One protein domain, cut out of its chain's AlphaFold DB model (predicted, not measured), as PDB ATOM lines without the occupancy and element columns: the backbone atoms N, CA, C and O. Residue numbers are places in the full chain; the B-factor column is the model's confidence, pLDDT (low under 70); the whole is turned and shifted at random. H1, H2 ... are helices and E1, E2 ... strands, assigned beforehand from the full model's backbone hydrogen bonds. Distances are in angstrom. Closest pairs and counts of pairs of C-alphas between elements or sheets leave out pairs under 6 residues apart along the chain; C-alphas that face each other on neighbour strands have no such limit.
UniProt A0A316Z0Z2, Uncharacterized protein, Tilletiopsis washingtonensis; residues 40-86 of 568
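This is residues 40 to 86 of the 568 residues of an uncharacterized protein of Tilletiopsis washingtonensis (UniProt A0A316Z0Z2). What is the shape? A two-stranded antiparallel ribbon, E1 and E2, sits between helices H1 and H2, and a long link folds back from H1 to H2; residues 51 to 57 stick out. What makes it up? The printed part has 47 residues, with E1, H1, H2, E2 in order, class mixed; it is only just loose, close to compact, with radius of gyration of the C-alphas 11.9 A, spanning 36 by 20 by 15 A.

How do the strands pair? E1, residues 40 to 42, and E2, residues 82 to 85, are antiparallel at 147 degrees, with N 41 and O 83 within hydrogen-bond range at 2.9 A. Where are the helices? The closest C-alphas of H1, residues 43 to 52, and E2 are those of Arg 43 and Phe 82, 5.4 A apart; those of H2, residues 70 to 77, and E1 are Leu 72 and Gly 40, 6.4 A apart. H1 and H2 are apart; in both, every O i to N i+4 pair is within hydrogen-bond range.

Where does E1 begin? C-alpha 40 is at (195.171, 218.250, 205.567). How long are the elements? E1 measures 6.5 A, H1 14.3 A, H2 10.3 A and E2 9.6 A, ending at C-alpha 85, (189.601, 219.058, 208.001).

Any cut? The printed part has no cut; the H1 to H2 link is long. Where is confidence low? Residues 51 to 59 have pLDDT under 70.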
ATOM      1  N   GLY A  40     194.256 217.385 204.836       88.38
ATOM      2  CA  GLY A  40     195.171 218.250 205.567       88.38
ATOM      3  C   GLY A  40     195.549 219.475 204.755       88.38
ATOM      4  O   GLY A  40     195.859 219.356 203.570       88.38
ATOM      5  N   LEU A  41     195.589 220.637 205.406       86.88
ATOM      6  CA  LEU A  41     196.273 221.819 204.881       86.88
ATOM      7  C   LEU A  41     197.532 222.097 205.713       86.88
ATOM      8  O   LEU A  41     197.458 222.100 206.947       86.88
ATOM      9  N   PRO A  42     198.690 222.350 205.078       86.44
ATOM     10  CA  PRO A  42     199.890 222.747 205.804       86.44
ATOM     11  C   PRO A  42     199.661 224.054 206.576       86.44
ATOM     12  O   PRO A  42     199.160 225.031 206.014       86.44
ATOM     13  N   ARG A  43     200.106 224.145 207.838       82.06
ATOM     14  CA  ARG A  43     200.005 225.402 208.610       82.06
ATOM     15  C   ARG A  43     200.734 226.569 207.944       82.06
ATOM     16  O   ARG A  43     200.297 227.706 208.076       82.06
ATOM     17  N   ALA A  44     201.808 226.294 207.202       81.44
ATOM     18  CA  ALA A  44     202.523 227.304 206.424       81.44
ATOM     19  C   ALA A  44     201.625 227.964 205.361       81.44
ATOM     20  O   ALA A  44     201.665 229.182 205.198       81.44
ATOM     21  N   PHE A  45     200.774 227.178 204.693       81.00
ATOM     22  CA  PHE A  45     199.808 227.682 203.716       81.00
ATOM     23  C   PHE A  45     198.769 228.590 204.386       81.00
ATOM     24  O   PHE A  45     198.504 229.697 203.923       81.00
ATOM     25  N   LEU A  46     198.239 228.165 205.536       77.06
ATOM     26  CA  LEU A  46     197.276 228.956 206.307       77.06
ATOM     27  C   LEU A  46     197.886 230.258 206.851       77.06
ATOM     28  O   LEU A  46     197.242 231.304 206.796       77.06
ATOM     29  N   ALA A  47     199.133 230.213 207.329       77.88
ATOM     30  CA  ALA A  47     199.859 231.385 207.814       77.88
ATOM     31  C   ALA A  47     200.145 232.388 206.685       77.88
ATOM     32  O   ALA A  47     199.920 233.587 206.858       77.88
ATOM     33  N   ALA A  48     200.569 231.902 205.512       77.75
ATOM     34  CA  ALA A  48     200.723 232.734 204.322       77.75
ATOM     35  C   ALA A  48     199.394 233.417 203.963       77.75
ATOM     36  O   ALA A  48     199.356 234.630 203.758       77.75
ATOM     37  N   ARG A  49     198.282 232.678 204.016       72.88
ATOM     38  CA  ARG A  49     196.947 233.219 203.741       72.88
ATOM     39  C   ARG A  49     196.513 234.304 204.733       72.88
ATOM     40  O   ARG A  49     196.016 235.348 204.312       72.88
ATOM     41  N   ALA A  50     196.740 234.086 206.028       70.56
ATOM     42  CA  ALA A  50     196.437 235.061 207.078       70.56
ATOM     43  C   ALA A  50     197.272 236.349 206.950       70.56
ATOM     44  O   ALA A  50     196.813 237.427 207.319       70.56
ATOM     45  N   SER A  51     198.485 236.261 206.396       66.38
ATOM     46  CA  SER A  51     199.302 237.447 206.110       66.38
ATOM     47  C   SER A  51     198.811 238.234 204.888       66.38
ATOM     48  O   SER A  51     198.880 239.460 204.879       66.38
ATOM     49  N   THR A  52     198.242 237.553 203.883       61.75
ATOM     50  CA  THR A  52     197.704 238.185 202.663       61.75
ATOM     51  C   THR A  52     196.307 238.790 202.828       61.75
ATOM     52  O   THR A  52     195.900 239.613 202.014       61.75
ATOM     53  N   SER A  53     195.565 238.434 203.882       55.81
ATOM     54  CA  SER A  53     194.185 238.899 204.110       55.81
ATOM     55  C   SER A  53     194.054 240.365 204.557       55.81
ATOM     56  O   SER A  53     192.947 240.807 204.848       55.81
ATOM     57  N   ALA A  54     195.152 241.125 204.620       51.62
ATOM     58  CA  ALA A  54     195.132 242.534 205.015       51.62
ATOM     59  C   ALA A  54     194.615 243.493 203.915       51.62
ATOM     60  O   ALA A  54     194.216 244.604 204.250       51.62
ATOM     61  N   GLU A  55     194.570 243.087 202.634       41.56
ATOM     62  CA  GLU A  55     194.209 243.992 201.515       41.56
ATOM     63  C   GLU A  55     193.125 243.473 200.543       41.56
ATOM     64  O   GLU A  55     192.771 244.159 199.587       41.56
ATOM     65  N   GLY A  56     192.519 242.307 200.777       43.16
ATOM     66  CA  GLY A  56     191.442 241.805 199.918       43.16
ATOM     67  C   GLY A  56     191.100 240.344 200.183       43.16
ATOM     68  O   GLY A  56     191.899 239.615 200.763       43.16
ATOM     69  N   VAL A  57     189.888 239.940 199.789       51.84
ATOM     70  CA  VAL A  57     189.279 238.611 200.005       51.84
ATOM     71  C   VAL A  57     190.307 237.491 199.795       51.84
ATOM     72  O   VAL A  57     190.762 237.267 198.675       51.84
ATOM     73  N   ALA A  58     190.695 236.802 200.872       57.72
ATOM     74  CA  ALA A  58     191.669 235.718 200.802       57.72
ATOM     75  C   ALA A  58     191.185 234.625 199.834       57.72
ATOM     76  O   ALA A  58     190.045 234.172 199.935       57.72
ATOM     77  N   ALA A  59     192.052 234.190 198.915       65.12
ATOM     78  CA  ALA A  59     191.728 233.120 197.979       65.12
ATOM     79  C   ALA A  59     191.329 231.839 198.741       65.12
ATOM     80  O   ALA A  59     191.999 231.415 199.692       65.12
ATOM     81  N   LEU A  60     190.204 231.242 198.345       70.88
ATOM     82  CA  LEU A  60     189.768 229.944 198.862       70.88
ATOM     83  C   LEU A  60     190.774 228.867 198.399       70.88
ATOM     84  O   LEU A  60     191.278 228.978 197.280       70.88
ATOM     85  N   PRO A  61     191.092 227.851 199.224       78.06
ATOM     86  CA  PRO A  61     191.999 226.780 198.834       78.06
ATOM     87  C   PRO A  61     191.399 226.016 197.662       78.06
ATOM     88  O   PRO A  61     190.205 225.699 197.658       78.06
ATOM     89  N   ALA A  62     192.231 225.697 196.681       83.44
ATOM     90  CA  ALA A  62     191.837 224.820 195.595       83.44
ATOM     91  C   ALA A  62     191.958 223.353 196.032       83.44
ATOM     92  O   ALA A  62     192.702 223.010 196.952       83.44
ATOM     93  N   ALA A  63     191.292 222.450 195.310       81.31
ATOM     94  CA  ALA A  63     191.407 221.003 195.525       81.31
ATOM     95  C   ALA A  63     192.853 220.452 195.434       81.31
ATOM     96  O   ALA A  63     193.106 219.313 195.827       81.31
ATOM     97  N   GLU A  64     193.802 221.214 194.887       85.19
ATOM     98  CA  GLU A  64     195.209 220.817 194.757       85.19
ATOM     99  C   GLU A  64     196.059 221.148 195.985       85.19
ATOM    100  O   GLU A  64     197.076 220.492 196.198       85.19
ATOM    101  N   ASP A  65     195.618 222.101 196.809       86.19
ATOM    102  CA  ASP A  65     196.326 222.525 198.021       86.19
ATOM    103  C   ASP A  65     196.142 221.523 199.174       86.19
ATOM    104  O   ASP A  65     196.942 221.469 200.111       86.19
ATOM    105  N   TYR A  66     195.083 220.711 199.102       89.19
ATOM    106  CA  TYR A  66     194.758 219.693 200.094       89.19
ATOM    107  C   TYR A  66     195.619 218.434 199.931       89.19
ATOM    108  O   TYR A  66     195.677 217.818 198.865       89.19
ATOM    109  N   VAL A  67     196.218 217.998 201.038       89.88
ATOM    110  CA  VAL A  67     196.954 216.732 201.145       89.88
ATOM    111  C   VAL A  67     196.024 215.659 201.708       89.88
ATOM    112  O   VAL A  67     195.293 215.907 202.667       89.88
ATOM    113  N   VAL A  68     196.020 214.470 201.105       90.75
ATOM    114  CA  VAL A  68     195.000 213.439 201.355       90.75
ATOM    115  C   VAL A  68     195.611 212.036 201.358       90.75
ATOM    116  O   VAL A  68     196.571 211.779 200.627       90.75
ATOM    117  N   GLY A  69     195.018 211.124 202.137       87.62
ATOM    118  CA  GLY A  69     195.363 209.700 202.171       87.62
ATOM    119  C   GLY A  69     196.723 209.432 202.812       87.62
ATOM    120  O   GLY A  69     197.153 210.177 203.690       87.62
ATOM    121  N   ASP A  70     197.423 208.407 202.330       87.69
ATOM    122  CA  ASP A  70     198.713 207.969 202.884       87.69
ATOM    123  C   ASP A  70     199.766 209.087 202.911       87.69
ATOM    124  O   ASP A  70     200.619 209.129 203.795       87.69
ATOM    125  N   GLU A  71     199.697 210.027 201.962       89.38
ATOM    126  CA  GLU A  71     200.583 211.196 201.916       89.38
ATOM    127  C   GLU A  71     200.396 212.095 203.146       89.38
ATOM    128  O   GLU A  71     201.372 212.594 203.709       89.38
ATOM    129  N   LEU A  72     199.150 212.275 203.592       88.69
ATOM    130  CA  LEU A  72     198.842 213.041 204.793       88.69
ATOM    131  C   LEU A  72     199.355 212.314 206.039       88.69
ATOM    132  O   LEU A  72     200.000 212.928 206.886       88.69
ATOM    133  N   ASP A  73     199.124 211.006 206.128       88.00
ATOM    134  CA  ASP A  73     199.522 210.199 207.285       88.00
ATOM    135  C   ASP A  73     201.047 210.132 207.445       88.00
ATOM    136  O   ASP A  73     201.566 210.255 208.558       88.00
ATOM    137  N   GLN A  74     201.782 210.019 206.335       89.06
ATOM    138  CA  GLN A  74     203.245 210.054 206.325       89.06
ATOM    139  C   GLN A  74     203.785 211.407 206.791       89.06
ATOM    140  O   GLN A  74     204.697 211.446 207.616       89.06
ATOM    141  N   ARG A  75     203.211 212.520 206.318       88.19
ATOM    142  CA  ARG A  75     203.659 213.865 206.718       88.19
ATOM    143  C   ARG A  75     203.313 214.203 208.164       88.19
ATOM    144  O   ARG A  75     204.137 214.789 208.864       88.19
ATOM    145  N   ILE A  76     202.145 213.774 208.645       85.88
ATOM    146  CA  ILE A  76     201.789 213.874 210.068       85.88
ATOM    147  C   ILE A  76     202.787 213.071 210.911       85.88
ATOM    148  O   ILE A  76     203.283 213.573 211.919       85.88
ATOM    149  N   SER A  77     203.132 211.855 210.479       84.44
ATOM    150  CA  SER A  77     204.110 211.005 211.173       84.44
ATOM    151  C   SER A  77     205.526 211.592 211.149       84.44
ATOM    152  O   SER A  77     206.285 211.397 212.096       84.44
ATOM    153  N   ALA A  78     205.873 212.351 210.106       86.62
ATOM    154  CA  ALA A  78     207.127 213.098 210.007       86.62
ATOM    155  C   ALA A  78     207.174 214.349 210.911       86.62
ATOM    156  O   ALA A  78     208.213 215.000 211.002       86.62
ATOM    157  N   GLY A  79     206.076 214.684 211.598       81.00
ATOM    158  CA  GLY A  79     205.994 215.828 212.506       81.00
ATOM    159  C   GLY A  79     205.741 217.163 211.806       81.00
ATOM    160  O   GLY A  79     205.917 218.219 212.420       81.00
ATOM    161  N   GLU A  80     205.323 217.148 210.538       84.38
ATOM    162  CA  GLU A  80     204.955 218.372 209.838       84.38
ATOM    163  C   GLU A  80     203.647 218.956 210.410       84.38
ATOM    164  O   GLU A  80     202.684 218.226 210.670       84.38
ATOM    165  N   PRO A  81     203.568 220.283 210.612       83.31
ATOM    166  CA  PRO A  81     202.388 220.904 211.191       83.31
ATOM    167  C   PRO A  81     201.261 221.036 210.152       83.31
ATOM    168  O   PRO A  81     201.264 221.952 209.325       83.31
ATOM    169  N   PHE A  82     200.258 220.165 210.248       84.12
ATOM    170  CA  PHE A  82     199.032 220.203 209.445       84.12
ATOM    171  C   PHE A  82     197.811 220.598 210.280       84.12
ATOM    172  O   PHE A  82     197.725 220.283 211.467       84.12
ATOM    173  N   GLU A  83     196.847 221.265 209.647       82.25
ATOM    174  CA  GLU A  83     195.470 221.328 210.141       82.25
ATOM    175  C   GLU A  83     194.611 220.324 209.372       82.25
ATOM    176  O   GLU A  83     194.652 220.282 208.141       82.25
ATOM    177  N   ILE A  84     193.864 219.498 210.106       83.62
ATOM    178  CA  ILE A  84     193.036 218.424 209.553       83.62
ATOM    179  C   ILE A  84     191.595 218.917 209.451       83.62
ATOM    180  O   ILE A  84     191.037 219.407 210.430       83.62
ATOM    181  N   TYR A  85     190.989 218.727 208.284       82.38
ATOM    182  CA  TYR A  85     189.601 219.058 208.001       82.38
ATOM    183  C   TYR A  85     188.824 217.822 207.549       82.38
ATOM    184  O   TYR A  85     189.353 216.926 206.887       82.38
ATOM    185  N   TRP A  86     187.533 217.818 207.872       83.06
ATOM    186  CA  TRP A  86     186.567 216.811 207.443       83.06
ATOM    187  C   TRP A  86     185.566 217.482 206.496       83.06
ATOM    188  O   TRP A  86     184.808 218.347 206.942       83.06
TER     189      TRP A  86